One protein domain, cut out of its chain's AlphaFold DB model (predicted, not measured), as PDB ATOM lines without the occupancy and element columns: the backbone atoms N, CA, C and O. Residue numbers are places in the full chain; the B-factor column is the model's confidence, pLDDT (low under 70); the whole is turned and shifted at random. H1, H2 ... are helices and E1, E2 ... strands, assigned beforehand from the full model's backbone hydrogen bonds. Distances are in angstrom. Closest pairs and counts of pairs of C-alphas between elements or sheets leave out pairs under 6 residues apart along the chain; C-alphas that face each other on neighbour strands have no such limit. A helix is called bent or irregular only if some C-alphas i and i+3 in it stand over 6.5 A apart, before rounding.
ATOM      1  N   ILE A 245     188.481 160.705 167.850       94.94
ATOM      2  CA  ILE A 245     188.077 160.488 169.233       94.94
ATOM      3  C   ILE A 245     189.027 161.234 170.164       94.94
ATOM      4  O   ILE A 245     190.227 161.356 169.910       94.94
ATOM      5  N   LEU A 246     188.477 161.758 171.254       95.25
ATOM      6  CA  LEU A 246     189.244 162.462 172.268       95.25
ATOM      7  C   LEU A 246     189.917 161.459 173.213       95.25
ATOM      8  O   LEU A 246     189.258 160.584 173.775       95.25
ATOM      9  N   CYS A 247     191.220 161.606 173.438       95.62
ATOM     10  CA  CYS A 247     191.917 160.830 174.455       95.62
ATOM     11  C   CYS A 247     191.400 161.190 175.862       95.62
ATOM     12  O   CYS A 247     191.456 162.364 176.239       95.62
ATOM     13  N   PRO A 248     190.971 160.213 176.688       95.25
ATOM     14  CA  PRO A 248     190.428 160.492 178.019       95.25
ATOM     15  C   PRO A 248     191.472 161.035 179.010       95.25
ATOM     16  O   PRO A 248     191.092 161.613 180.024       95.25
ATOM     17  N   PHE A 249     192.771 160.868 178.730       94.88
ATOM     18  CA  PHE A 249     193.857 161.255 179.635       94.88
ATOM     19  C   PHE A 249     194.456 162.631 179.341       94.88
ATOM     20  O   PHE A 249     194.702 163.394 180.269       94.88
ATOM     21  N   CYS A 250     194.707 162.952 178.069       94.25
ATOM     22  CA  CYS A 250     195.350 164.211 177.670       94.25
ATOM     23  C   CYS A 250     194.469 165.126 176.821       94.25
ATOM     24  O   CYS A 250     194.946 166.173 176.394       94.25
ATOM     25  N   GLU A 251     193.231 164.713 176.532       93.31
ATOM     26  CA  GLU A 251     192.265 165.486 175.744       93.31
ATOM     27  C   GLU A 251     192.759 165.841 174.331       93.31
ATOM     28  O   GLU A 251     192.262 166.757 173.684       93.31
ATOM     29  N   GLN A 252     193.742 165.100 173.815       95.25
ATOM     30  CA  GLN A 252     194.161 165.226 172.425       95.25
ATOM     31  C   GLN A 252     193.226 164.422 171.528       95.25
ATOM     32  O   GLN A 252     192.914 163.265 171.816       95.25
ATOM     33  N   ILE A 253     192.816 165.033 170.420       95.62
ATOM     34  CA  ILE A 253     192.055 164.368 169.367       95.62
ATOM     35  C   ILE A 253     192.998 163.412 168.628       95.62
ATOM     36  O   ILE A 253     194.092 163.802 168.222       95.62
ATOM     37  N   GLN A 254     192.586 162.157 168.478       96.81
ATOM     38  CA  GLN A 254     193.322 161.111 167.767       96.81
ATOM     39  C   GLN A 254     192.384 160.379 166.812       96.81
ATOM     40  O   GLN A 254     191.168 160.371 167.001       96.81
ATOM     41  N   LEU A 255     192.947 159.711 165.810       95.75
ATOM     42  CA  LEU A 255     192.180 158.787 164.978       95.75
ATOM     43  C   LEU A 255     191.866 157.506 165.762       95.75
ATOM     44  O   LEU A 255     192.716 157.013 166.512       95.75
ATOM     45  N   LYS A 256     190.674 156.937 165.548       94.62
ATOM     46  CA  LYS A 256     190.219 155.690 166.195       94.62
ATOM     47  C   LYS A 256     191.212 154.527 166.026       94.62
ATOM     48  O   LYS A 256     191.386 153.740 166.947       94.62
ATOM     49  N   GLU A 257     191.930 154.454 164.906       94.06
ATOM     50  CA  GLU A 257     192.948 153.417 164.659       94.06
ATOM     51  C   GLU A 257     194.215 153.556 165.529       94.06
ATOM     52  O   GLU A 257     194.881 152.564 165.826       94.06
ATOM     53  N   TYR A 258     194.551 154.769 165.981       95.44
ATOM     54  CA  TYR A 258     195.764 155.036 166.765       95.44
ATOM     55  C   TYR A 258     195.488 155.289 168.245       95.44
ATOM     56  O   TYR A 258     196.426 155.249 169.052       95.44
ATOM     57  N   ILE A 259     194.229 155.536 168.622       95.12
ATOM     58  CA  ILE A 259     193.885 155.946 169.984       95.12
ATOM     59  C   ILE A 259     194.249 154.882 171.018       95.12
ATOM     60  O   ILE A 259     194.761 155.236 172.072       95.12
ATOM     61  N   ILE A 260     194.076 153.592 170.707       93.31
ATOM     62  CA  ILE A 260     194.390 152.489 171.627       93.31
ATOM     63  C   ILE A 260     195.873 152.514 172.013       93.31
ATOM     64  O   ILE A 260     196.208 152.532 173.196       93.31
ATOM     65  N   ARG A 261     196.768 152.605 171.021       93.62
ATOM     66  CA  ARG A 261     198.214 152.731 171.259       93.62
ATOM     67  C   ARG A 261     198.548 154.015 172.016       93.62
ATOM     68  O   ARG A 261     199.461 154.026 172.830       93.62
ATOM     69  N   HIS A 262     197.833 155.101 171.740       95.00
ATOM     70  CA  HIS A 262     198.046 156.374 172.418       95.00
ATOM     71  C   HIS A 262     197.633 156.321 173.900       95.00
ATOM     72  O   HIS A 262     198.366 156.812 174.753       95.00
ATOM     73  N   VAL A 263     196.489 155.715 174.237       94.38
ATOM     74  CA  VAL A 263     196.006 155.650 175.627       94.38
ATOM     75  C   VAL A 263     196.853 154.724 176.504       94.38
ATOM     76  O   VAL A 263     197.041 155.015 177.685       94.38
ATOM     77  N   THR A 264     197.425 153.655 175.942       90.38
ATOM     78  CA  THR A 264     198.265 152.705 176.696       90.38
ATOM     79  C   THR A 264     199.631 153.262 177.076       90.38
ATOM     80  O   THR A 264     200.169 152.871 178.108       90.38
ATOM     81  N   ILE A 265     200.177 154.208 176.307       91.81
ATOM     82  CA  ILE A 265     201.481 154.827 176.600       91.81
ATOM     83  C   ILE A 265     201.401 156.013 177.572       91.81
ATOM     84  O   ILE A 265     202.433 156.602 177.889       91.81
ATOM     85  N   HIS A 266     200.207 156.387 178.053       88.94
ATOM     86  CA  HIS A 266     200.064 157.448 179.056       88.94
ATOM     87  C   HIS A 266     200.663 157.021 180.397       88.94
ATOM     88  O   HIS A 266     200.005 156.395 181.222       88.94
ATOM     89  N   THR A 267     201.918 157.401 180.630       79.00
ATOM     90  CA  THR A 267     202.661 157.100 181.864       79.00
ATOM     91  C   THR A 267     202.384 158.079 183.002       79.00
ATOM     92  O   THR A 267     202.773 157.816 184.137       79.00
ATOM     93  N   VAL A 268     201.706 159.198 182.719       82.38
ATOM     94  CA  VAL A 268     201.367 160.222 183.723       82.38
ATOM     95  C   VAL A 268     200.475 159.640 184.822       82.38
ATOM     96  O   VAL A 268     200.595 160.033 185.980       82.38
ATOM     97  N   ILE A 269     199.609 158.681 184.478       80.19
ATOM     98  CA  ILE A 269     198.732 158.012 185.436       80.19
ATOM     99  C   ILE A 269     199.275 156.609 185.722       80.19
ATOM    100  O   ILE A 269     199.284 155.762 184.825       80.19
ATOM    101  N   PRO A 270     199.701 156.317 186.964       83.62
ATOM    102  CA  PRO A 270     200.130 154.975 187.320       83.62
ATOM    103  C   PRO A 270     198.964 153.992 187.165       83.62
ATOM    104  O   PRO A 270     197.839 154.271 187.577       83.62
ATOM    105  N   ASN A 271     199.247 152.813 186.608       86.81
ATOM    106  CA  ASN A 271     198.254 151.765 186.340       86.81
ATOM    107  C   ASN A 271     197.142 152.175 185.348       86.81
ATOM    108  O   ASN A 271     196.017 151.684 185.459       86.81
ATOM    109  N   ASN A 272     197.444 153.039 184.370       89.75
ATOM    110  CA  ASN A 272     196.510 153.454 183.311       89.75
ATOM    111  C   ASN A 272     195.780 152.271 182.642       89.75
ATOM    112  O   ASN A 272     194.558 152.309 182.501       89.75
ATOM    113  N   HIS A 273     196.498 151.198 182.297       89.62
ATOM    114  CA  HIS A 273     195.935 150.014 181.648       89.62
ATOM    115  C   HIS A 273     194.880 149.330 182.528       89.62
ATOM    116  O   HIS A 273     193.762 149.074 182.091       89.62
ATOM    117  N   ARG A 274     195.186 149.143 183.815       91.06
ATOM    118  CA  ARG A 274     194.252 148.576 184.796       91.06
ATOM    119  C   ARG A 274     193.005 149.446 184.970       91.06
ATOM    120  O   ARG A 274     191.912 148.910 185.125       91.06
ATOM    121  N   ILE A 275     193.153 150.772 184.946       93.88
ATOM    122  CA  ILE A 275     192.021 151.710 185.030       93.88
ATOM    123  C   ILE A 275     191.131 151.598 183.786       93.88
ATOM    124  O   ILE A 275     189.912 151.531 183.941       93.88
ATOM    125  N   LEU A 276     191.716 151.531 182.581       93.38
ATOM    126  CA  LEU A 276     190.979 151.331 181.325       93.38
ATOM    127  C   LEU A 276     190.149 150.045 181.377       93.38
ATOM    128  O   LEU A 276     188.925 150.096 181.279       93.38
ATOM    129  N   VAL A 277     190.793 148.904 181.641       92.69
ATOM    130  CA  VAL A 277     190.118 147.594 181.679       92.69
ATOM    131  C   VAL A 277     188.971 147.585 182.698       92.69
ATOM    132  O   VAL A 277     187.849 147.174 182.412       92.69
ATOM    133  N   ARG A 278     189.212 148.111 183.902       94.19
ATOM    134  CA  ARG A 278     188.185 148.151 184.953       94.19
ATOM    135  C   ARG A 278     187.034 149.080 184.632       94.19
ATOM    136  O   ARG A 278     185.907 148.781 185.013       94.19
ATOM    137  N   THR A 279     187.309 150.192 183.960       94.94
ATOM    138  CA  THR A 279     186.257 151.124 183.563       94.94
ATOM    139  C   THR A 279     185.398 150.532 182.449       94.94
ATOM    140  O   THR A 279     184.179 150.681 182.498       94.94
ATOM    141  N   GLN A 280     185.976 149.753 181.526       94.12
ATOM    142  CA  GLN A 280     185.202 148.963 180.559       94.12
ATOM    143  C   GLN A 280     184.222 148.005 181.259       94.12
ATOM    144  O   GLN A 280     183.058 147.919 180.874       94.12
ATOM    145  N   ASN A 281     184.650 147.346 182.341       93.19
ATOM    146  CA  ASN A 281     183.803 146.426 183.112       93.19
ATOM    147  C   ASN A 281     182.661 147.120 183.886       93.19
ATOM    148  O   ASN A 281     181.722 146.455 184.341       93.19
ATOM    149  N   LEU A 282     182.716 148.448 184.047       93.88
ATOM    150  CA  LEU A 282     181.634 149.223 184.659       93.88
ATOM    151  C   LEU A 282     180.492 149.500 183.685       93.88
ATOM    152  O   LEU A 282     179.348 149.555 184.122       93.88
ATOM    153  N   LEU A 283     180.776 149.644 182.390       93.69
ATOM    154  CA  LEU A 283     179.819 150.109 181.379       93.69
ATOM    155  C   LEU A 283     178.471 149.362 181.391       93.69
ATOM    156  O   LEU A 283     177.439 150.025 181.462       93.69
ATOM    157  N   PRO A 284     178.422 148.014 181.456       94.06
ATOM    158  CA  PRO A 284     177.152 147.281 181.532       94.06
ATOM    159  C   PRO A 284     176.312 147.597 182.783       94.06
ATOM    160  O   PRO A 284     175.093 147.390 182.798       94.06
ATOM    161  N   GLN A 285     176.962 148.081 183.843       94.31
ATOM    162  CA  GLN A 285     176.378 148.410 185.145       94.31
ATOM    163  C   GLN A 285     176.072 149.909 185.297       94.31
ATOM    164  O   GLN A 285     175.496 150.309 186.311       94.31
ATOM    165  N   MET A 286     176.427 150.715 184.298       94.44
ATOM    166  CA  MET A 286     176.121 152.138 184.217       94.44
ATOM    167  C   MET A 286     174.991 152.371 183.210       94.44
ATOM    168  O   MET A 286     174.732 151.555 182.325       94.44
ATOM    169  N   GLU A 287     174.300 153.490 183.363       95.00
ATOM    170  CA  GLU A 287     173.256 153.972 182.469       95.00
ATOM    171  C   GLU A 287     173.575 155.412 182.070       95.00
ATOM    172  O   GLU A 287     173.862 156.253 182.927       95.00
ATOM    173  N   LYS A 288     173.564 155.673 180.762       95.50
ATOM    174  CA  LYS A 288     173.796 157.002 180.205       95.50
ATOM    175  C   LYS A 288     172.516 157.824 180.345       95.50
ATOM    176  O   LYS A 288     171.478 157.449 179.808       95.50
ATOM    177  N   GLN A 289     172.601 158.918 181.087       95.31
ATOM    178  CA  GLN A 289     171.501 159.850 181.317       95.31
ATOM    179  C   GLN A 289     171.356 160.831 180.137       95.31
ATOM    180  O   GLN A 289     172.244 160.947 179.290       95.31
ATOM    181  N   GLU A 290     170.253 161.585 180.095       94.31
ATOM    182  CA  GLU A 290     169.977 162.579 179.036       94.31
ATOM    183  C   GLU A 290     171.031 163.698 178.943       94.31
ATOM    184  O   GLU A 290     171.180 164.335 177.903       94.31
ATOM    185  N   ASN A 291     171.779 163.942 180.021       91.81
ATOM    186  CA  ASN A 291     172.859 164.929 180.077       91.81
ATOM    187  C   ASN A 291     174.225 164.378 179.619       91.81
ATOM    188  O   ASN A 291     175.244 165.019 179.870       91.81
ATOM    189  N   ASP A 292     174.251 163.205 178.978       89.69
ATOM    190  CA  ASP A 292     175.455 162.446 178.617       89.69
ATOM    191  C   ASP A 292     176.336 162.007 179.804       89.69
ATOM    192  O   ASP A 292     177.460 161.544 179.588       89.69
ATOM    193  N   GLU A 293     175.864 162.120 181.048       94.19
ATOM    194  CA  GLU A 293     176.578 161.584 182.208       94.19
ATOM    195  C   GLU A 293     176.188 160.128 182.455       94.19
ATOM    196  O   GLU A 293     175.030 159.726 182.332       94.19
ATOM    197  N   TYR A 294     177.167 159.325 182.852       94.81
ATOM    198  CA  TYR A 294     176.942 157.948 183.263       94.81
ATOM    199  C   TYR A 294     176.625 157.884 184.749       94.81
ATOM    200  O   TYR A 294     177.423 158.338 185.574       94.81
ATOM    201  N   GLN A 295     175.507 157.243 185.091       93.94
ATOM    202  CA  GLN A 295     175.116 156.968 186.471       93.94
ATOM    203  C   GLN A 295     174.998 155.462 186.749       93.94
ATOM    204  O   GLN A 295     174.684 154.688 185.845       93.94
ATOM    205  N   PRO A 296     175.246 155.015 187.992       93.56
ATOM    206  CA  PRO A 296     175.056 153.621 188.384       93.56
ATOM    207  C   PRO A 296     173.611 153.146 188.200       93.56
ATOM    208  O   PRO A 296     172.677 153.813 188.649       93.56
ATOM    209  N   LYS A 297     173.417 151.944 187.644       93.25
ATOM    210  CA  LYS A 297     172.100 151.287 187.648       93.25
ATOM    211  C   LYS A 297     171.672 150.948 189.075       93.25
ATOM    212  O   LYS A 297     172.477 150.484 189.889       93.25
ATOM    213  N   PHE A 298     170.383 151.114 189.367       90.50
ATOM    214  CA  PHE A 298     169.837 150.840 190.696       90.50
ATOM    215  C   PHE A 298     170.120 149.395 191.148       90.50
ATOM    216  O   PHE A 298     169.912 148.433 190.407       90.50
ATOM    217  N   GLY A 299     170.607 149.241 192.384       88.12
ATOM    218  CA  GLY A 299     170.848 147.941 193.015       88.12
ATOM    219  C   GLY A 299     172.127 147.207 192.587       88.12
ATOM    220  O   GLY A 299     172.362 146.101 193.073       88.12
ATOM    221  N   LYS A 300     172.969 147.781 191.716       88.81
ATOM    222  CA  LYS A 300     174.263 147.186 191.340       88.81
ATOM    223  C   LYS A 300     175.385 147.654 192.267       88.81
ATOM    224  O   LYS A 300     175.487 148.828 192.602       88.81
ATOM    225  N   GLN A 301     176.237 146.718 192.681       90.94
ATOM    226  CA  GLN A 301     177.462 147.026 193.414       90.94
ATOM    227  C   GLN A 301     178.585 147.291 192.418       90.94
ATOM    228  O   GLN A 301     178.980 146.391 191.680       90.94
ATOM    229  N   LEU A 302     179.107 148.514 192.413       93.81
ATOM    230  CA  LEU A 302     180.177 148.904 191.504       93.81
ATOM    231  C   LEU A 302     181.526 148.809 192.197       93.81
ATOM    232  O   LEU A 302     181.686 149.225 193.345       93.81
ATOM    233  N   LYS A 303     182.516 148.291 191.474       95.12
ATOM    234  CA  LYS A 303     183.895 148.207 191.944       95.12
ATOM    235  C   LYS A 303     184.683 149.422 191.466       95.12
ATOM    236  O   LYS A 303     184.737 149.689 190.270       95.12
ATOM    237  N   CYS A 304     185.313 150.149 192.383       95.00
ATOM    238  CA  CYS A 304     186.116 151.319 192.039       95.00
ATOM    239  C   CYS A 304     187.328 150.937 191.161       95.00
ATOM    240  O   CYS A 304     188.145 150.112 191.595       95.00
ATOM    241  N   PRO A 305     187.514 151.556 189.974       93.81
ATOM    242  CA  PRO A 305     188.663 151.287 189.107       93.81
ATOM    243  C   PRO A 305     190.008 151.593 189.774       93.81
ATOM    244  O   PRO A 305     190.995 150.901 189.516       93.81
ATOM    245  N   PHE A 306     190.033 152.584 190.672       93.88
ATOM    246  CA  PHE A 306     191.247 153.105 191.298       93.88
ATOM    247  C   PHE A 306     191.686 152.342 192.555       93.88
ATOM    248  O   PHE A 306     192.886 152.185 192.768       93.88
ATOM    249  N   CYS A 307     190.752 151.869 193.392       93.00
ATOM    250  CA  CYS A 307     191.084 151.287 194.704       93.00
ATOM    251  C   CYS A 307     190.425 149.934 195.026       93.00
ATOM    252  O   CYS A 307     190.544 149.472 196.156       93.00
ATOM    253  N   ASP A 308     189.739 149.291 194.072       88.25
ATOM    254  CA  ASP A 308     189.077 147.979 194.235       88.25
ATOM    255  C   ASP A 308     187.929 147.899 195.255       88.25
ATOM    256  O   ASP A 308     187.294 146.847 195.361       88.25
ATOM    257  N   VAL A 309     187.616 148.981 195.969       92.88
ATOM    258  CA  VAL A 309     186.496 149.030 196.916       92.88
ATOM    259  C   VAL A 309     185.169 148.895 196.166       92.88
ATOM    260  O   VAL A 309     184.936 149.582 195.168       92.88
ATOM    261  N   GLN A 310     184.289 148.014 196.647       91.88
ATOM    262  CA  GLN A 310     182.917 147.898 196.156       91.88
ATOM    263  C   GLN A 310     182.008 148.887 196.893       91.88
ATOM    264  O   GLN A 310     182.020 148.950 198.122       91.88
ATOM    265  N   SER A 311     181.210 149.651 196.150       85.44
ATOM    266  CA  SER A 311     180.234 150.599 196.696       85.44
ATOM    267  C   SER A 311     178.867 150.364 196.059       85.44
ATOM    268  O   SER A 311     178.742 150.332 194.835       85.44
ATOM    269  N   GLN A 312     177.839 150.177 196.892       69.38
ATOM    270  CA  GLN A 312     176.479 149.847 196.443       69.38
ATOM    271  C   GLN A 312     175.578 151.071 196.239       69.38
ATOM    272  O   GLN A 312     174.698 151.048 195.391       69.38
ATOM    273  N   VAL A 313     175.757 152.129 197.034       66.31
ATOM    274  CA  VAL A 313     174.809 153.265 197.085       66.31
ATOM    275  C   VAL A 313     175.501 154.599 196.794       66.31
ATOM    276  O   VAL A 313     174.864 155.629 196.612       66.31
ATOM    277  N   GLN A 314     176.831 154.605 196.756       85.81
ATOM    278  CA  GLN A 314     177.622 155.826 196.835       85.81
ATOM    279  C   GLN A 314     178.872 155.716 195.966       85.81
ATOM    280  O   GLN A 314     179.966 156.035 196.419       85.81
ATOM    281  N   PHE A 315     178.746 155.216 194.734       92.31
ATOM    282  CA  PHE A 315     179.888 155.148 193.820       92.31
ATOM    283  C   PHE A 315     180.445 156.552 193.549       92.31
ATOM    284  O   PHE A 315     181.602 156.828 193.853       92.31
ATOM    285  N   ASP A 316     179.591 157.482 193.130       91.88
ATOM    286  CA  ASP A 316     179.974 158.870 192.856       91.88
ATOM    287  C   ASP A 316     180.528 159.586 194.091       91.88
ATOM    288  O   ASP A 316     181.536 160.291 194.015       91.88
ATOM    289  N   VAL A 317     179.897 159.373 195.250       93.06
ATOM    290  CA  VAL A 317     180.353 159.932 196.531       93.06
ATOM    291  C   VAL A 317     181.716 159.353 196.908       93.06
ATOM    292  O   VAL A 317     182.599 160.103 197.313       93.06
ATOM    293  N   HIS A 318     181.922 158.046 196.724       94.81
ATOM    294  CA  HIS A 318     183.204 157.386 196.954       94.81
ATOM    295  C   HIS A 318     184.298 157.967 196.055       94.81
ATOM    296  O   HIS A 318     185.351 158.346 196.562       94.81
ATOM    297  N   ILE A 319     184.047 158.108 194.749       95.12
ATOM    298  CA  ILE A 319     185.024 158.693 193.823       95.12
ATOM    299  C   ILE A 319     185.350 160.132 194.227       95.12
ATOM    300  O   ILE A 319     186.520 160.469 194.363       95.12
ATOM    301  N   ARG A 320     184.347 160.976 194.492       94.50
ATOM    302  CA  ARG A 320     184.583 162.381 194.868       94.50
ATOM    303  C   ARG A 320     185.301 162.531 196.215       94.50
ATOM    304  O   ARG A 320     186.073 163.472 196.368       94.50
ATOM    305  N   ALA A 321     185.057 161.633 197.172       94.44
ATOM    306  CA  ALA A 321     185.647 161.697 198.510       94.44
ATOM    307  C   ALA A 321     187.051 161.076 198.594       94.44
ATOM    308  O   ALA A 321     187.913 161.618 199.281       94.44
ATOM    309  N   ILE A 322     187.278 159.941 197.926       95.31
ATOM    310  CA  ILE A 322     188.523 159.159 198.026       95.31
ATOM    311  C   ILE A 322     189.482 159.460 196.865       95.31
ATOM    312  O   ILE A 322     190.697 159.376 197.029       95.31
ATOM    313  N   HIS A 323     188.950 159.848 195.704       93.75
ATOM    314  CA  HIS A 323     189.704 160.126 194.477       93.75
ATOM    315  C   HIS A 323     189.371 161.528 193.932       93.75
ATOM    316  O   HIS A 323     188.801 161.661 192.841       93.75
ATOM    317  N   PRO A 324     189.695 162.600 194.682       92.56
ATOM    318  CA  PRO A 324     189.365 163.963 194.278       92.56
ATOM    319  C   PRO A 324     189.925 164.272 192.880       92.56
ATOM    320  O   PRO A 324     191.050 163.904 192.549       92.56
ATOM    321  N   GLY A 325     189.108 164.903 192.032       89.75
ATOM    322  CA  GLY A 325     189.458 165.217 190.639       89.75
ATOM    323  C   GLY A 325     189.399 164.036 189.658       89.75
ATOM    324  O   GLY A 325     189.537 164.240 188.458       89.75
ATOM    325  N   SER A 326     189.147 162.807 190.122       94.75
ATOM    326  CA  SER A 326     189.088 161.623 189.244       94.75
ATOM    327  C   SER A 326     187.689 161.333 188.686       94.75
ATOM    328  O   SER A 326     187.538 160.461 187.832       94.75
ATOM    329  N   TYR A 327     186.659 162.051 189.148       94.06
ATOM    330  CA  TYR A 327     185.282 161.863 188.678       94.06
ATOM    331  C   TYR A 327     185.141 162.181 187.185       94.06
ATOM    332  O   TYR A 327     184.641 161.355 186.424       94.06
ATOM    333  N   ASP A 328     185.676 163.321 186.749       93.88
ATOM    334  CA  ASP A 328     185.621 163.738 185.344       93.88
ATOM    335  C   ASP A 328     186.445 162.805 184.447       93.88
ATOM    336  O   ASP A 328     186.116 162.586 183.283       93.88
ATOM    337  N   LEU A 329     187.515 162.212 184.986       94.62
ATOM    338  CA  LEU A 329     188.274 161.175 184.291       94.62
ATOM    339  C   LEU A 329     187.434 159.902 184.102       94.62
ATOM    340  O   LEU A 329     187.424 159.360 183.003       94.62
ATOM    341  N   ILE A 330     186.697 159.447 185.124       95.50
ATOM    342  CA  ILE A 330     185.783 158.298 184.989       95.50
ATOM    343  C   ILE A 330     184.724 158.563 183.920       95.50
ATOM    344  O   ILE A 330     184.518 157.710 183.063       95.50
ATOM    345  N   GLN A 331     184.083 159.734 183.939       95.75
ATOM    346  CA  GLN A 331     183.056 160.075 182.949       95.75
ATOM    347  C   GLN A 331     183.630 160.066 181.524       95.75
ATOM    348  O   GLN A 331     183.044 159.471 180.619       95.75
ATOM    349  N   ARG A 332     184.831 160.630 181.333       95.19
ATOM    350  CA  ARG A 332     185.541 160.587 180.044       95.19
ATOM    351  C   ARG A 332     185.932 159.176 179.618       95.19
ATOM    352  O   ARG A 332     185.825 158.861 178.440       95.19
ATOM    353  N   LEU A 333     186.378 158.334 180.547       95.31
ATOM    354  CA  LEU A 333     186.732 156.942 180.262       95.31
ATOM    355  C   LEU A 333     185.503 156.116 179.864       95.31
ATOM    356  O   LEU A 333     185.569 155.370 178.893       95.31
ATOM    357  N   LEU A 334     184.383 156.266 180.576       95.44
ATOM    358  CA  LEU A 334     183.125 155.592 180.239       95.44
ATOM    359  C   LEU A 334     182.647 156.000 178.845       95.44
ATOM    360  O   LEU A 334     182.346 155.136 178.026       95.44
ATOM    361  N   TYR A 335     182.681 157.300 178.546       94.69
ATOM    362  CA  TYR A 335     182.374 157.805 177.211       94.69
ATOM    363  C   TYR A 335     183.324 157.246 176.143       94.69
ATOM    364  O   TYR A 335     182.879 156.788 175.097       94.69
ATOM    365  N   PHE A 336     184.631 157.241 176.412       95.19
ATOM    366  CA  PHE A 336     185.635 156.684 175.507       95.19
ATOM    367  C   PHE A 336     185.351 155.213 175.165       95.19
ATOM    368  O   PHE A 336     185.438 154.825 174.004       95.19
ATOM    369  N   HIS A 337     184.986 154.393 176.152       94.50
ATOM    370  CA  HIS A 337     184.674 152.983 175.915       94.50
ATOM    371  C   HIS A 337     183.358 152.772 175.151       94.50
ATOM    372  O   HIS A 337     183.300 151.863 174.322       94.50
ATOM    373  N   ASP A 338     182.343 153.603 175.404       93.94
ATOM    374  CA  ASP A 338     181.068 153.605 174.672       93.94
ATOM    375  C   ASP A 338     181.277 153.964 173.193       93.94
ATOM    376  O   ASP A 338     180.876 153.223 172.303       93.94
ATOM    377  N   GLU A 339     182.042 155.024 172.922       92.81
ATOM    378  CA  GLU A 339     182.372 155.477 171.564       92.81
ATOM    379  C   GLU A 339     183.225 154.454 170.790       92.81
ATOM    380  O   GLU A 339     183.091 154.290 169.575       92.81
ATOM    381  N   MET A 340     184.099 153.726 171.496       90.25
ATOM    382  CA  MET A 340     184.859 152.614 170.920       90.25
ATOM    383  C   MET A 340     184.003 151.350 170.716       90.25
ATOM    384  O   MET A 340     184.492 150.387 170.122       90.25
ATOM    385  N   ASN A 341     182.742 151.344 171.161       74.25
ATOM    386  CA  ASN A 341     181.687 150.379 170.831       74.25
ATOM    387  C   ASN A 341     182.075 148.896 171.013       74.25
ATOM    388  O   ASN A 341     181.650 148.022 170.262       74.25
ATOM    389  N   GLY A 342     182.965 148.604 171.967       63.25
ATOM    390  CA  GLY A 342     183.498 147.252 172.177       63.25
ATOM    391  C   GLY A 342     184.351 146.696 171.027       63.25
ATOM    392  O   GLY A 342     184.737 145.532 171.087       63.25
ATOM    393  N   SER A 343     184.703 147.507 170.017       67.56
ATOM    394  CA  SER A 343     185.622 147.121 168.925       67.56
ATOM    395  C   SER A 343     186.988 146.658 169.434       67.56
ATOM    396  O   SER A 343     187.713 145.949 168.739       67.56
ATOM    397  N   TYR A 344     187.316 147.034 170.669       71.62
ATOM    398  CA  TYR A 344     188.502 146.605 171.375       71.62
ATOM    399  C   TYR A 344     188.114 146.012 172.734       71.62
ATOM    400  O   TYR A 344     187.594 146.706 173.616       71.62
TER     401      TYR A 344
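What this domain is: This is residues 245 to 344 of the 369 residues of an uncharacterized protein of Streblomastix strix (UniProt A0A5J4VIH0). A small two-strand hairpin, E2 and E3, and a long looping link, residues 297 to 314, make one end of this domain, and E1 with H1 makes the other; between them the longest helix, H4, runs through the middle, with H2 packed on it at a steep angle. H3 follows the long link and turns back into H4. The printed part has 100 residues with three named strands and four named helices, in the order E1 H1 H2 E2 E3 H3 H4; E2 and E3 form an antiparallel sheet, and the class is mostly helix, though under half of the residues are in named elements. The whole is compact, with a radius of gyration of the C-alphas of 13.2 A and spans of 37 by 28 by 21 A.

How they stand to each other: Strands E2, residues 286 to 288, and E3, residues 294 to 296, form an antiparallel hairpin with 143 degrees between their directions; N 287 and O 295 are 2.8 A apart and N 295 and O 287 2.9 A, both within hydrogen-bond range. The closest C-alphas of E3 and H4, residues 327 to 339, are those of Tyr 294 and Gln 331, 6.5 A apart, while E2 and H4 are apart. H2, residues 272 to 280, touches H4 at a steep tilt of 67 degrees, the same way, and their closest C-alphas are Gln 280 and His 337, 6.2 A. H3, residues 315 to 322, and H4 form a helical hairpin and only just touch, with 3 pairs of C-alphas within 8 A; H4 does so with residue 327 alone, 6.0 A from Ile 319 between C-alphas, at a steep tilt of 43 degrees, opposite ways. H1, residues 256 to 264, is close to H2 but not clearly touching: the closest C-alphas, Thr 264 and His 273, are 6.1 A apart. E1, residues 253 to 255, pairs with no named strand, but its residues 253 to 254 pair antiparallel with residues 245 to 246; E1 and H1 meet only through their link. Every O i to N i+4 pair is within hydrogen-bond range in H2, H3 and H4, and 3 of 5 in H1.

Where its parts are: From first to last C-alpha, E2 measures 6.7 A, E3 7.0 A and E1 7.1 A. H4 measures 18.5 A and ends at C-alpha 339, (182.372, 155.477, 171.564). H2 measures 12.5 A, H3 10.4 A and H1 13.6 A; H1 is irregular, with C-alphas 257 and 260 7.2 A apart. E1 begins at C-alpha 253, (192.055, 164.368, 169.367), and E2 at C-alpha 286, (176.121, 152.138, 184.217).

The domain as a whole: The two C-alphas farthest apart, those of Glu 257 and Val 313, are 37.2 A apart. The printed part has no cut. The link from E3 to H3, 18 residues, is long, and in it residues 302 to 303 pair antiparallel with residues 310 to 311. The mean pLDDT of the printed part is 91.4, and residues 312 to 313 and 342 to 343 are under 70.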